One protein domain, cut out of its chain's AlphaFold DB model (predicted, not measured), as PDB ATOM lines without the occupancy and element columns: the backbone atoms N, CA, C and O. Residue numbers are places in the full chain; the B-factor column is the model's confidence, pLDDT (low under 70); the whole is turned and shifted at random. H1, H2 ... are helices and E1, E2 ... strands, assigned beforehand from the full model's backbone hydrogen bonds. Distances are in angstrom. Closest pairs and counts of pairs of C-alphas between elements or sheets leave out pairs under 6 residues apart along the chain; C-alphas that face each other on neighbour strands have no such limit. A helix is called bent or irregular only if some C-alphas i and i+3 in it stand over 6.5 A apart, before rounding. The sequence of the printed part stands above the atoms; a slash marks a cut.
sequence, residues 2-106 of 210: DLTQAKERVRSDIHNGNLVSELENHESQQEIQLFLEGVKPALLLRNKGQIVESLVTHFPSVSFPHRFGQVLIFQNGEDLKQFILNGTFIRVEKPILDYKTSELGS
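Overview. This is residues 2 to 106 of the 210 residues of an uncharacterized protein of Bacillus thuringiensis (UniProt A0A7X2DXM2). A small sheet of three strands, E1, E3 and E2, stands in the middle, with H3 and H4 over one face and H5 over the other. H1 packs on H4 on the side away from the sheet and lies with H2 at one end of the long axis, while the hairpin of E4 and E5 makes the other end and the short H6 follows it. The printed part has 105 residues with six named helices and five named strands, in the order H1 H2 H3 E1 H4 E2 E3 H5 E4 E5 H6, in the mixed class. Both sheets, E1 - E3 - E2 and E4 - E5, are antiparallel. The whole is compact, with a radius of gyration of the C-alphas of 14.1 A, and elongated, spanning 44 by 25 by 20 A.

Arrangement. H1, residues 3 to 16, touches H4, residues 50 to 58, at a shallow tilt of 27 degrees, opposite ways; their closest C-alphas, of Ala 6 and His 58, are 5.2 A apart. H2, residues 20 to 24, only just touches H4, with 3 pairs of C-alphas within 8 A, the closest those of Leu 23 and Ile 51 at 6.7 A. H3, residues 29 to 37, is on the sheet of E1, residues 42 to 46, E3, residues 70 to 74, and E2, residues 61 to 64. H4 is on the same face as H3, at a height over the sheet of 9.7 A. E1, H4 and E2 form a split strand-helix-strand unit, two strands running the same way with E3 between them, and its crossover is right-handed. Between the antiparallel neighbours E1 and E3, N 43 and O 73 are within hydrogen-bond range at 2.9 A, and in the hairpin of E2 and E3, N 64 and O 70 are within hydrogen-bond range at 2.8 A. H5, residues 77 to 87, is on the opposite face; the closest C-alphas of H5 and E3, of Leu 80 and Phe 74, are 6.1 A apart. In the hairpin of E4, residues 88 to 90, and E5, residues 97 to 99, N 89 and O 98 are 2.9 A apart. H6, residues 101 to 106, only grazes the three-stranded sheet with residues 104 to 106. In H1 to H5 every O i to N i+4 pair is within hydrogen-bond range; in H6 0 of 2 are, beside 1 of 3 O i to N i+3 pairs.

Along the chain. H1 begins at C-alpha 3 (123.379, 78.577, 118.643) and is 19.7 A long. H3 is 12.6 A, E1 13.4 A, H4 12.4 A, E3 13.4 A and H5 14.5 A. H6 is irregular, but only just, with C-alphas 102 and 105 6.8 A apart, and ends at C-alpha 106 (141.800, 87.147, 121.855).

Size, cuts and confidence. The C-alphas farthest apart, of Asn 16 and Glu 93, are 44.6 A apart. The printed part has no cut and no long link. Its mean pLDDT is 91.5, and residue 18 alone is under 70.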
ATOM      1  N   ASP A   2     120.840  75.223 121.076       84.00
ATOM      2  CA  ASP A   2     121.551  75.381 119.801       84.00
ATOM      3  C   ASP A   2     121.818  76.873 119.525       84.00
ATOM      4  O   ASP A   2     120.988  77.718 119.867       84.00
ATOM      5  N   LEU A   3     122.967  77.199 118.927       86.12
ATOM      6  CA  LEU A   3     123.379  78.577 118.643       86.12
ATOM      7  C   LEU A   3     122.369  79.284 117.729       86.12
ATOM      8  O   LEU A   3     122.043  80.453 117.939       86.12
ATOM      9  N   THR A   4     121.831  78.560 116.747       87.38
ATOM     10  CA  THR A   4     120.794  79.065 115.839       87.38
ATOM     11  C   THR A   4     119.561  79.521 116.618       87.38
ATOM     12  O   THR A   4     119.090  80.641 116.439       87.38
ATOM     13  N   GLN A   5     119.103  78.701 117.567       89.06
ATOM     14  CA  GLN A   5     117.939  79.010 118.399       89.06
ATOM     15  C   GLN A   5     118.185  80.209 119.319       89.06
ATOM     16  O   GLN A   5     117.283  81.024 119.505       89.06
ATOM     17  N   ALA A   6     119.384  80.339 119.894       89.19
ATOM     18  CA  ALA A   6     119.733  81.490 120.726       89.19
ATOM     19  C   ALA A   6     119.679  82.800 119.922       89.19
ATOM     20  O   ALA A   6     119.058  83.774 120.353       89.19
ATOM     21  N   LYS A   7     120.253  82.800 118.710       91.94
ATOM     22  CA  LYS A   7     120.217  83.943 117.785       91.94
ATOM     23  C   LYS A   7     118.792  84.311 117.380       91.94
ATOM     24  O   LYS A   7     118.426  85.483 117.422       91.94
ATOM     25  N   GLU A   8     117.978  83.326 117.005       91.69
ATOM     26  CA  GLU A   8     116.574  83.537 116.630       91.69
ATOM     27  C   GLU A   8     115.743  84.100 117.781       91.69
ATOM     28  O   GLU A   8     114.918  84.984 117.557       91.69
ATOM     29  N   ARG A   9     115.984  83.646 119.015       91.06
ATOM     30  CA  ARG A   9     115.303  84.172 120.204       91.06
ATOM     31  C   ARG A   9     115.662  85.623 120.474       91.06
ATOM     32  O   ARG A   9     114.749  86.422 120.616       91.06
ATOM     33  N   VAL A  10     116.945  85.987 120.445       90.69
ATOM     34  CA  VAL A  10     117.338  87.397 120.611       90.69
ATOM     35  C   VAL A  10     116.777  88.260 119.481       90.69
ATOM     36  O   VAL A  10     116.233  89.330 119.740       90.69
ATOM     37  N   ARG A  11     116.819  87.795 118.225       91.44
ATOM     38  CA  ARG A  11     116.180  88.515 117.109       91.44
ATOM     39  C   ARG A  11     114.674  88.665 117.328       91.44
ATOM     40  O   ARG A  11     114.146  89.750 117.113       91.44
ATOM     41  N   SER A  12     113.991  87.619 117.785       90.56
ATOM     42  CA  SER A  12     112.573  87.678 118.145       90.56
ATOM     43  C   SER A  12     112.318  88.684 119.266       90.56
ATOM     44  O   SER A  12     111.409  89.494 119.132       90.56
ATOM     45  N   ASP A  13     113.119  88.684 120.332       89.81
ATOM     46  CA  ASP A  13     112.999  89.638 121.438       89.81
ATOM     47  C   ASP A  13     113.193  91.079 120.941       89.81
ATOM     48  O   ASP A  13     112.433  91.968 121.318       89.81
ATOM     49  N   ILE A  14     114.136  91.303 120.016       88.06
ATOM     50  CA  ILE A  14     114.355  92.613 119.392       88.06
ATOM     51  C   ILE A  14     113.104  93.101 118.656       88.06
ATOM     52  O   ILE A  14     112.670  94.234 118.869       88.06
ATOM     53  N   HIS A  15     112.511  92.251 117.816       86.56
ATOM     54  CA  HIS A  15     111.379  92.632 116.970       86.56
ATOM     55  C   HIS A  15     110.055  92.685 117.744       86.56
ATOM     56  O   HIS A  15     109.280  93.623 117.580       86.56
ATOM     57  N   ASN A  16     109.793  91.697 118.599       81.62
ATOM     58  CA  ASN A  16     108.523  91.543 119.310       81.62
ATOM     59  C   ASN A  16     108.482  92.326 120.629       81.62
ATOM     60  O   ASN A  16     107.407  92.710 121.083       81.62
ATOM     61  N   GLY A  17     109.641  92.562 121.251       70.31
ATOM     62  CA  GLY A  17     109.781  93.317 122.497       70.31
ATOM     63  C   GLY A  17     109.955  94.825 122.306       70.31
ATOM     64  O   GLY A  17     110.200  95.521 123.284       70.31
ATOM     65  N   ASN A  18     109.852  95.341 121.073       69.44
ATOM     66  CA  ASN A  18     110.165  96.733 120.716       69.44
ATOM     67  C   ASN A  18     111.592  97.179 121.102       69.44
ATOM     68  O   ASN A  18     111.846  98.378 121.243       69.44
ATOM     69  N   LEU A  19     112.553  96.253 121.219       88.56
ATOM     70  CA  LEU A  19     113.945  96.606 121.534       88.56
ATOM     71  C   LEU A  19     114.703  97.153 120.321       88.56
ATOM     72  O   LEU A  19     115.870  97.499 120.450       88.56
ATOM     73  N   VAL A  20     114.066  97.249 119.148       87.31
ATOM     74  CA  VAL A  20     114.649  97.861 117.941       87.31
ATOM     75  C   VAL A  20     115.199  99.248 118.255       87.31
ATOM     76  O   VAL A  20     116.371  99.511 118.011       87.31
ATOM     77  N   SER A  21     114.387 100.099 118.888       86.25
ATOM     78  CA  SER A  21     114.803 101.450 119.263       86.25
ATOM     79  C   SER A  21     115.922 101.443 120.309       86.25
ATOM     80  O   SER A  21     116.815 102.285 120.258       86.25
ATOM     81  N   GLU A  22     115.918 100.491 121.247       89.81
ATOM     82  CA  GLU A  22     117.016 100.349 122.210       89.81
ATOM     83  C   GLU A  22     118.318  99.950 121.508       89.81
ATOM     84  O   GLU A  22     119.352 100.559 121.764       89.81
ATOM     85  N   LEU A  23     118.262  98.979 120.594       90.31
ATOM     86  CA  LEU A  23     119.413  98.515 119.828       90.31
ATOM     87  C   LEU A  23     119.972  99.620 118.924       90.31
ATOM     88  O   LEU A  23     121.180  99.819 118.914       90.31
ATOM     89  N   GLU A  24     119.119 100.353 118.205       89.38
ATOM     90  CA  GLU A  24     119.513 101.476 117.336       89.38
ATOM     91  C   GLU A  24     120.199 102.617 118.100       89.38
ATOM     92  O   GLU A  24     121.040 103.318 117.549       89.38
ATOM     93  N   ASN A  25     119.859 102.800 119.377       88.75
ATOM     94  CA  ASN A  25     120.475 103.812 120.237       88.75
ATOM     95  C   ASN A  25     121.611 103.253 121.111       88.75
ATOM     96  O   ASN A  25     122.184 103.986 121.923       88.75
ATOM     97  N   HIS A  26     121.933 101.963 120.992       91.44
ATOM     98  CA  HIS A  26     122.952 101.321 121.813       91.44
ATOM     99  C   HIS A  26     124.359 101.654 121.294       91.44
ATOM    100  O   HIS A  26     124.651 101.501 120.112       91.44
ATOM    101  N   GLU A  27     125.283 102.027 122.188       90.00
ATOM    102  CA  GLU A  27     126.662 102.405 121.811       90.00
ATOM    103  C   GLU A  27     127.422 101.291 121.064       90.00
ATOM    104  O   GLU A  27     128.277 101.557 120.224       90.00
ATOM    105  N   SER A  28     127.064 100.037 121.345       92.62
ATOM    106  CA  SER A  28     127.599  98.822 120.712       92.62
ATOM    107  C   SER A  28     126.650  98.189 119.683       92.62
ATOM    108  O   SER A  28     126.737  96.982 119.466       92.62
ATOM    109  N   GLN A  29     125.717  98.944 119.081       94.75
ATOM    110  CA  GLN A  29     124.742  98.424 118.104       94.75
ATOM    111  C   GLN A  29     125.400  97.509 117.061       94.75
ATOM    112  O   GLN A  29     124.998  96.359 116.890       94.75
ATOM    113  N   GLN A  30     126.434  98.022 116.393       95.44
ATOM    114  CA  GLN A  30     127.127  97.313 115.323       95.44
ATOM    115  C   GLN A  30     127.815  96.039 115.835       95.44
ATOM    116  O   GLN A  30     127.691  94.978 115.229       95.44
ATOM    117  N   GLU A  31     128.480  96.097 116.993       95.75
ATOM    118  CA  GLU A  31     129.104  94.914 117.597       95.75
ATOM    119  C   GLU A  31     128.078  93.833 117.945       95.75
ATOM    120  O   GLU A  31     128.335  92.649 117.723       95.75
ATOM    121  N   ILE A  32     126.906  94.227 118.457       96.75
ATOM    122  CA  ILE A  32     125.811  93.301 118.760       96.75
ATOM    123  C   ILE A  32     125.317  92.630 117.475       96.75
ATOM    124  O   ILE A  32     125.138  91.412 117.459       96.75
ATOM    125  N   GLN A  33     125.146  93.380 116.383       96.56
ATOM    126  CA  GLN A  33     124.744  92.807 115.094       96.56
ATOM    127  C   GLN A  33     125.792  91.820 114.558       96.56
ATOM    128  O   GLN A  33     125.451  90.687 114.213       96.56
ATOM    129  N   LEU A  34     127.079  92.184 114.594       97.31
ATOM    130  CA  LEU A  34     128.182  91.297 114.212       97.31
ATOM    131  C   LEU A  34     128.245  90.024 115.066       97.31
ATOM    132  O   LEU A  34     128.556  88.943 114.560       97.31
ATOM    133  N   PHE A  35     127.955  90.128 116.363       97.62
ATOM    134  CA  PHE A  35     127.846  88.969 117.243       97.62
ATOM    135  C   PHE A  35     126.654  88.089 116.853       97.62
ATOM    136  O   PHE A  35     126.803  86.878 116.720       97.62
ATOM    137  N   LEU A  36     125.476  88.651 116.584       96.00
ATOM    138  CA  LEU A  36     124.320  87.852 116.161       96.00
ATOM    139  C   LEU A  36     124.555  87.146 114.811       96.00
ATOM    140  O   LEU A  36     124.122  86.003 114.639       96.00
ATOM    141  N   GLU A  37     125.337  87.731 113.902       95.56
ATOM    142  CA  GLU A  37     125.787  87.050 112.675       95.56
ATOM    143  C   GLU A  37     126.899  86.013 112.913       95.56
ATOM    144  O   GLU A  37     127.140  85.146 112.079       95.56
ATOM    145  N   GLY A  38     127.514  85.983 114.097       95.00
ATOM    146  CA  GLY A  38     128.608  85.063 114.426       95.00
ATOM    147  C   GLY A  38     129.977  85.518 113.922       95.00
ATOM    148  O   GLY A  38     130.937  84.754 114.015       95.00
ATOM    149  N   VAL A  39     130.082  86.752 113.423       96.19
ATOM    150  CA  VAL A  39     131.363  87.368 113.072       96.19
ATOM    151  C   VAL A  39     132.157  87.615 114.348       96.19
ATOM    152  O   VAL A  39     133.287  87.149 114.472       96.19
ATOM    153  N   LYS A  40     131.555  88.289 115.339       96.25
ATOM    154  CA  LYS A  40     132.212  88.545 116.624       96.25
ATOM    155  C   LYS A  40     132.011  87.354 117.582       96.25
ATOM    156  O   LYS A  40     130.865  86.985 117.856       96.25
ATOM    157  N   PRO A  41     133.087  86.742 118.114       96.25
ATOM    158  CA  PRO A  41     132.979  85.535 118.946       96.25
ATOM    159  C   PRO A  41     132.507  85.811 120.382       96.25
ATOM    160  O   PRO A  41     131.925  84.929 121.017       96.25
ATOM    161  N   ALA A  42     132.729  87.025 120.893       97.75
ATOM    162  CA  ALA A  42     132.286  87.432 122.220       97.75
ATOM    163  C   ALA A  42     131.997  88.938 122.295       97.75
ATOM    164  O   ALA A  42     132.581  89.731 121.558       97.75
ATOM    165  N   LEU A  43     131.126  89.333 123.221       97.50
ATOM    166  CA  LEU A  43     130.786  90.725 123.517       97.50
ATOM    167  C   LEU A  43     131.160  91.069 124.950       97.50
ATOM    168  O   LEU A  43     130.799  90.330 125.860       97.50
ATOM    169  N   LEU A  44     131.800  92.220 125.153       96.38
ATOM    170  CA  LEU A  44     131.985  92.813 126.475       96.38
ATOM    171  C   LEU A  44     131.111  94.060 126.580       96.38
ATOM    172  O   LEU A  44     131.445  95.098 126.020       96.38
ATOM    173  N   LEU A  45     130.005  93.960 127.313       95.75
ATOM    174  CA  LEU A  45     129.034  95.043 127.460       95.75
ATOM    175  C   LEU A  45     128.887  95.434 128.927       95.75
ATOM    176  O   LEU A  45     129.217  94.664 129.830       95.75
ATOM    177  N   ARG A  46     128.357  96.628 129.191       92.94
ATOM    178  CA  ARG A  46     127.825  96.941 130.524       92.94
ATOM    179  C   ARG A  46     126.543  96.140 130.726       92.94
ATOM    180  O   ARG A  46     125.708  96.100 129.833       92.94
ATOM    181  N   ASN A  47     126.370  95.530 131.895       89.81
ATOM    182  CA  ASN A  47     125.167  94.769 132.226       89.81
ATOM    183  C   ASN A  47     123.993  95.714 132.532       89.81
ATOM    184  O   ASN A  47     123.656  95.955 133.693       89.81
ATOM    185  N   LYS A  48     123.446  96.336 131.485       90.50
ATOM    186  CA  LYS A  48     122.376  97.331 131.555       90.50
ATOM    187  C   LYS A  48     121.560  97.316 130.262       90.50
ATOM    188  O   LYS A  48     122.144  97.369 129.187       90.50
ATOM    189  N   GLY A  49     120.237  97.380 130.392       90.25
ATOM    190  CA  GLY A  49     119.316  97.464 129.255       90.25
ATOM    191  C   GLY A  49     118.714  96.109 128.895       90.25
ATOM    192  O   GLY A  49     119.308  95.061 129.157       90.25
ATOM    193  N   GLN A  50     117.524  96.141 128.302       92.50
ATOM    194  CA  GLN A  50     116.761  94.945 127.957       92.50
ATOM    195  C   GLN A  50     117.438  94.154 126.833       92.50
ATOM    196  O   GLN A  50     117.333  92.927 126.795       92.50
ATOM    197  N   ILE A  51     118.199  94.820 125.955       93.69
ATOM    198  CA  ILE A  51     118.968  94.127 124.914       93.69
ATOM    199  C   ILE A  51     120.056  93.234 125.520       93.69
ATOM    200  O   ILE A  51     120.233  92.088 125.102       93.69
ATOM    201  N   VAL A  52     120.750  93.726 126.551       94.50
ATOM    202  CA  VAL A  52     121.794  92.968 127.251       94.50
ATOM    203  C   VAL A  52     121.173  91.847 128.079       94.50
ATOM    204  O   VAL A  52     121.694  90.735 128.074       94.50
ATOM    205  N   GLU A  53     120.030  92.095 128.724       94.06
ATOM    206  CA  GLU A  53     119.270  91.059 129.436       94.06
ATOM    207  C   GLU A  53     118.831  89.921 128.502       94.06
ATOM    208  O   GLU A  53     118.992  88.749 128.850       94.06
ATOM    209  N   SER A  54     118.347  90.237 127.294       94.25
ATOM    210  CA  SER A  54     118.005  89.230 126.281       94.25
ATOM    211  C   SER A  54     119.241  88.428 125.855       94.25
ATOM    212  O   SER A  54     119.220  87.195 125.886       94.25
ATOM    213  N   LEU A  55     120.364  89.095 125.557       96.50
ATOM    214  CA  LEU A  55     121.618  88.417 125.212       96.50
ATOM    215  C   LEU A  55     122.086  87.471 126.329       96.50
ATOM    216  O   LEU A  55     122.365  86.306 126.063       96.50
ATOM    217  N   VAL A  56     122.126  87.932 127.580       95.94
ATOM    218  CA  VAL A  56     122.549  87.132 128.746       95.94
ATOM    219  C   VAL A  56     121.605  85.956 129.016       95.94
ATOM    220  O   VAL A  56     122.048  84.909 129.485       95.94
ATOM    221  N   THR A  57     120.316  86.105 128.706       95.00
ATOM    222  CA  THR A  57     119.311  85.044 128.880       95.00
ATOM    223  C   THR A  57     119.516  83.891 127.898       95.00
ATOM    224  O   THR A  57     119.306  82.729 128.255       95.00
ATOM    225  N   HIS A  58     119.924  84.195 126.663       95.38
ATOM    226  CA  HIS A  58     119.990  83.198 125.587       95.38
ATOM    227  C   HIS A  58     121.412  82.740 125.246       95.38
ATOM    228  O   HIS A  58     121.566  81.669 124.655       95.38
ATOM    229  N   PHE A  59     122.445  83.486 125.645       97.38
ATOM    230  CA  PHE A  59     123.848  83.161 125.390       97.38
ATOM    231  C   PHE A  59     124.640  82.882 126.679       97.38
ATOM    232  O   PHE A  59     124.416  83.523 127.709       97.38
ATOM    233  N   PRO A  60     125.619  81.956 126.639       97.19
ATOM    234  CA  PRO A  60     126.564  81.757 127.734       97.19
ATOM    235  C   PRO A  60     127.281  83.059 128.090       97.19
ATOM    236  O   PRO A  60     127.816  83.741 127.219       97.19
ATOM    237  N   SER A  61     127.316  83.402 129.374       97.06
ATOM    238  CA  SER A  61     127.902  84.659 129.827       97.06
ATOM    239  C   SER A  61     128.487  84.563 131.232       97.06
ATOM    240  O   SER A  61     128.175  83.655 132.006       97.06
ATOM    241  N   VAL A  62     129.363  85.512 131.559       96.00
ATOM    242  CA  VAL A  62     129.919  85.706 132.901       96.00
ATOM    243  C   VAL A  62     129.989  87.192 133.229       96.00
ATOM    244  O   VAL A  62     130.439  88.008 132.424       96.00
ATOM    245  N   SER A  63     129.543  87.542 134.433       93.94
ATOM    246  CA  SER A  63     129.493  88.922 134.912       93.94
ATOM    247  C   SER A  63     130.676  89.248 135.817       93.94
ATOM    248  O   SER A  63     131.060  88.455 136.676       93.94
ATOM    249  N   PHE A  64     131.191  90.469 135.681       92.00
ATOM    250  CA  PHE A  64     132.298  91.020 136.459       92.00
ATOM    251  C   PHE A  64     131.859  92.320 137.157       92.00
ATOM    252  O   PHE A  64     132.145  93.419 136.674       92.00
ATOM    253  N   PRO A  65     131.181  92.240 138.321       83.00
ATOM    254  CA  PRO A  65     130.596  93.408 138.990       83.00
ATOM    255  C   PRO A  65     131.590  94.547 139.271       83.00
ATOM    256  O   PRO A  65     131.245  95.718 139.137       83.00
ATOM    257  N   HIS A  66     132.846  94.224 139.598       84.81
ATOM    258  CA  HIS A  66     133.884  95.224 139.904       84.81
ATOM    259  C   HIS A  66     134.455  95.934 138.680       84.81
ATOM    260  O   HIS A  66     135.123  96.956 138.827       84.81
ATOM    261  N   ARG A  67     134.182  95.430 137.479       84.25
ATOM    262  CA  ARG A  67     134.561  96.054 136.212       84.25
ATOM    263  C   ARG A  67     133.406  96.907 135.705       84.25
ATOM    264  O   ARG A  67     132.923  96.716 134.600       84.25
ATOM    265  N   PHE A  68     132.911  97.807 136.556       84.75
ATOM    266  CA  PHE A  68     131.761  98.669 136.247       84.75
ATOM    267  C   PHE A  68     130.506  97.889 135.814       84.75
ATOM    268  O   PHE A  68     129.764  98.335 134.941       84.75
ATOM    269  N   GLY A  69     130.282  96.709 136.404       86.19
ATOM    270  CA  GLY A  69     129.156  95.851 136.043       86.19
ATOM    271  C   GLY A  69     129.237  95.277 134.628       86.19
ATOM    272  O   GLY A  69     128.198  95.068 134.014       86.19
ATOM    273  N   GLN A  70     130.433  95.057 134.082       93.69
ATOM    274  CA  GLN A  70     130.586  94.438 132.767       93.69
ATOM    275  C   GLN A  70     130.133  92.973 132.752       93.69
ATOM    276  O   GLN A  70     130.255  92.255 133.746       93.69
ATOM    277  N   VAL A  71     129.653  92.527 131.595       96.12
ATOM    278  CA  VAL A  71     129.315  91.139 131.287       96.12
ATOM    279  C   VAL A  71     129.997  90.735 129.985       96.12
ATOM    280  O   VAL A  71     129.998  91.494 129.016       96.12
ATOM    281  N   LEU A  72     130.606  89.551 129.989       97.44
ATOM    282  CA  LEU A  72     131.213  88.941 128.816       97.44
ATOM    283  C   LEU A  72     130.298  87.823 128.316       97.44
ATOM    284  O   LEU A  72     129.976  86.906 129.073       97.44
ATOM    285  N   ILE A  73     129.858  87.924 127.067       98.31
ATOM    286  CA  ILE A  73     128.847  87.063 126.444       98.31
ATOM    287  C   ILE A  73     129.502  86.322 125.278       98.31
ATOM    288  O   ILE A  73     130.199  86.941 124.480       98.31
ATOM    289  N   PHE A  74     129.286  85.013 125.173       97.75
ATOM    290  CA  PHE A  74     129.973  84.117 124.241       97.75
ATOM    291  C   PHE A  74     128.994  83.455 123.276       97.75
ATOM    292  O   PHE A  74     127.849  83.189 123.632       97.75
ATOM    293  N   GLN A  75     129.463  83.098 122.077       95.75
ATOM    294  CA  GLN A  75     128.667  82.302 121.131       95.75
ATOM    295  C   GLN A  75     128.333  80.909 121.685       95.75
ATOM    296  O   GLN A  75     127.258  80.376 121.427       95.75
ATOM    297  N   ASN A  76     129.248  80.282 122.430       94.19
ATOM    298  CA  ASN A  76     129.056  78.920 122.920       94.19
ATOM    299  C   ASN A  76     129.663  78.695 124.312       94.19
ATOM    300  O   ASN A  76     130.471  79.475 124.817       94.19
ATOM    301  N   GLY A  77     129.220  77.611 124.954       94.69
ATOM    302  CA  GLY A  77     129.601  77.294 126.328       94.69
ATOM    303  C   GLY A  77     131.032  76.780 126.482       94.69
ATOM    304  O   GLY A  77     131.584  76.897 127.575       94.69
ATOM    305  N   GLU A  78     131.644  76.233 125.426       95.00
ATOM    306  CA  GLU A  78     133.035  75.774 125.497       95.00
ATOM    307  C   GLU A  78     133.991  76.970 125.528       95.00
ATOM    308  O   GLU A  78     134.892  76.982 126.362       95.00
ATOM    309  N   ASP A  79     133.742  78.013 124.734       94.56
ATOM    310  CA  ASP A  79     134.537  79.248 124.769       94.56
ATOM    311  C   ASP A  79     134.455  79.926 126.143       94.56
ATOM    312  O   ASP A  79     135.484  80.291 126.720       94.56
ATOM    313  N   LEU A  80     133.247  80.013 126.720       96.62
ATOM    314  CA  LEU A  80     133.064  80.488 128.094       96.62
ATOM    315  C   LEU A  80     133.893  79.647 129.072       96.62
ATOM    316  O   LEU A  80     134.634  80.188 129.889       96.62
ATOM    317  N   LYS A  81     133.794  78.318 128.992       96.12
ATOM    318  CA  LYS A  81     134.526  77.405 129.877       96.12
ATOM    319  C   LYS A  81     136.040  77.585 129.753       96.12
ATOM    320  O   LYS A  81     136.711  77.688 130.778       96.12
ATOM    321  N   GLN A  82     136.578  77.656 128.536       95.38
ATOM    322  CA  GLN A  82     138.007  77.887 128.309       95.38
ATOM    323  C   GLN A  82     138.451  79.239 128.868       95.38
ATOM    324  O   GLN A  82     139.508  79.329 129.498       95.38
ATOM    325  N   PHE A  83     137.629  80.277 128.719       95.88
ATOM    326  CA  PHE A  83     137.918  81.578 129.304       95.88
ATOM    327  C   PHE A  83     137.918  81.550 130.834       95.88
ATOM    328  O   PHE A  83     138.843  82.082 131.446       95.88
ATOM    329  N   ILE A  84     136.940  80.900 131.472       95.12
ATOM    330  CA  ILE A  84     136.927  80.750 132.935       95.12
ATOM    331  C   ILE A  84     138.197  80.037 133.412       95.12
ATOM    332  O   ILE A  84     138.850  80.518 134.335       95.12
ATOM    333  N   LEU A  85     138.593  78.940 132.762       93.56
ATOM    334  CA  LEU A  85     139.756  78.150 133.178       93.56
ATOM    335  C   LEU A  85     141.089  78.890 132.999       93.56
ATOM    336  O   LEU A  85     141.959  78.799 133.865       93.56
ATOM    337  N   ASN A  86     141.254  79.627 131.898       92.19
ATOM    338  CA  ASN A  86     142.564  80.154 131.500       92.19
ATOM    339  C   ASN A  86     142.687  81.679 131.686       92.19
ATOM    340  O   ASN A  86     143.762  82.197 132.017       92.19
ATOM    341  N   GLY A  87     141.580  82.397 131.499       91.44
ATOM    342  CA  GLY A  87     141.507  83.856 131.444       91.44
ATOM    343  C   GLY A  87     141.034  84.532 132.729       91.44
ATOM    344  O   GLY A  87     141.176  85.750 132.842       91.44
ATOM    345  N   THR A  88     140.522  83.787 133.715       93.88
ATOM    346  CA  THR A  88     140.024  84.367 134.975       93.88
ATOM    347  C   THR A  88     140.893  84.051 136.189       93.88
ATOM    348  O   THR A  88     141.766  83.183 136.158       93.88
ATOM    349  N   PHE A  89     140.696  84.818 137.258       92.06
ATOM    350  CA  PHE A  89     141.300  84.597 138.567       92.06
ATOM    351  C   PHE A  89     140.382  85.125 139.675       92.06
ATOM    352  O   PHE A  89     139.514  85.966 139.441       92.06
ATOM    353  N   ILE A  90     140.591  84.648 140.902       90.94
ATOM    354  CA  ILE A  90     139.942  85.202 142.093       90.94
ATOM    355  C   ILE A  90     140.889  86.218 142.723       90.94
ATOM    356  O   ILE A  90     142.036  85.897 143.040       90.94
ATOM    357  N   ARG A  91     140.421  87.454 142.910       84.69
ATOM    358  CA  ARG A  91     141.183  88.471 143.644       84.69
ATOM    359  C   ARG A  91     141.364  88.036 145.102       84.69
ATOM    360  O   ARG A  91     140.408  87.652 145.764       84.69
ATOM    361  N   VAL A  92     142.593  88.120 145.615       82.31
ATOM    362  CA  VAL A  92     142.906  87.692 146.992       82.31
ATOM    363  C   VAL A  92     142.356  88.681 148.023       82.31
ATOM    364  O   VAL A  92     141.786  88.274 149.028       82.31
ATOM    365  N   GLU A  93     142.469  89.983 147.755       83.19
ATOM    366  CA  GLU A  93     142.031  91.048 148.676       83.19
ATOM    367  C   GLU A  93     140.506  91.115 148.845       83.19
ATOM    368  O   GLU A  93     139.998  91.560 149.873       83.19
ATOM    369  N   LYS A  94     139.769  90.684 147.816       82.81
ATOM    370  CA  LYS A  94     138.310  90.562 147.801       82.81
ATOM    371  C   LYS A  94     137.977  89.331 146.965       82.81
ATOM    372  O   LYS A  94     138.241  89.410 145.767       82.81
ATOM    373  N   PRO A  95     137.409  88.250 147.534       85.88
ATOM    374  CA  PRO A  95     137.236  86.959 146.864       85.88
ATOM    375  C   PRO A  95     136.166  87.040 145.771       85.88
ATOM    376  O   PRO A  95     135.026  86.611 145.938       85.88
ATOM    377  N   ILE A  96     136.530  87.675 144.663       88.50
ATOM    378  CA  ILE A  96     135.631  88.049 143.584       88.50
ATOM    379  C   ILE A  96     136.325  87.735 142.268       88.50
ATOM    380  O   ILE A  96     137.532  87.954 142.118       88.50
ATOM    381  N   LEU A  97     135.550  87.171 141.345       89.38
ATOM    382  CA  LEU A  97     136.011  86.778 140.025       89.38
ATOM    383  C   LEU A  97     136.400  88.014 139.207       89.38
ATOM    384  O   LEU A  97     135.655  88.994 139.146       89.38
ATOM    385  N   ASP A  98     137.564  87.951 138.573       91.38
ATOM    386  CA  ASP A  98     138.074  88.951 137.639       91.38
ATOM    387  C   ASP A  98     138.780  88.245 136.472       91.38
ATOM    388  O   ASP A  98     139.034  87.039 136.519       91.38
ATOM    389  N   TYR A  99     139.095  88.985 135.416       92.06
ATOM    390  CA  TYR A  99     139.790  88.469 134.245       92.06
ATOM    391  C   TYR A  99     141.137  89.148 134.018       92.06
ATOM    392  O   TYR A  99     141.373  90.309 134.372       92.06
ATOM    393  N   LYS A 100     142.043  88.395 133.398       89.88
ATOM    394  CA  LYS A 100     143.339  88.873 132.929       89.88
ATOM    395  C   LYS A 100     143.107  89.717 131.680       89.88
ATOM    396  O   LYS A 100     142.705  89.188 130.648       89.88
ATOM    397  N   THR A 101     143.382  91.020 131.750       86.38
ATOM    398  CA  THR A 101     143.209  91.923 130.596       86.38
ATOM    399  C   THR A 101     143.998  91.445 129.369       86.38
ATOM    400  O   THR A 101     143.524  91.607 128.252       86.38
ATOM    401  N   SER A 102     145.150  90.789 129.568       84.38
ATOM    402  CA  SER A 102     145.974  90.227 128.485       84.38
ATOM    403  C   SER A 102     145.284  89.134 127.669       84.38
ATOM    404  O   SER A 102     145.661  88.914 126.527       84.38
ATOM    405  N   GLU A 103     144.297  88.448 128.246       87.38
ATOM    406  CA  GLU A 103     143.578  87.342 127.598       87.38
ATOM    407  C   GLU A 103     142.244  87.797 126.993       87.38
ATOM    408  O   GLU A 103     141.579  87.035 126.301       87.38
ATOM    409  N   LEU A 104     141.819  89.034 127.261       92.19
ATOM    410  CA  LEU A 104     140.510  89.525 126.838       92.19
ATOM    411  C   LEU A 104     140.447  89.777 125.325       92.19
ATOM    412  O   LEU A 104     139.433  89.481 124.700       92.19
ATOM    413  N   GLY A 105     141.515  90.320 124.730       94.31
ATOM    414  CA  GLY A 105     141.520  90.691 123.311       94.31
ATOM    415  C   GLY A 105     141.285  89.500 122.380       94.31
ATOM    416  O   GLY A 105     140.442  89.567 121.486       94.31
ATOM    417  N   SER A 106     141.950  88.373 122.648       94.12
ATOM    418  CA  SER A 106     141.800  87.147 121.855       94.12
ATOM    419  C   SER A 106     140.384  86.576 121.948       94.12
ATOM    420  O   SER A 106     139.812  86.161 120.941       94.12
TER     421      SER A 106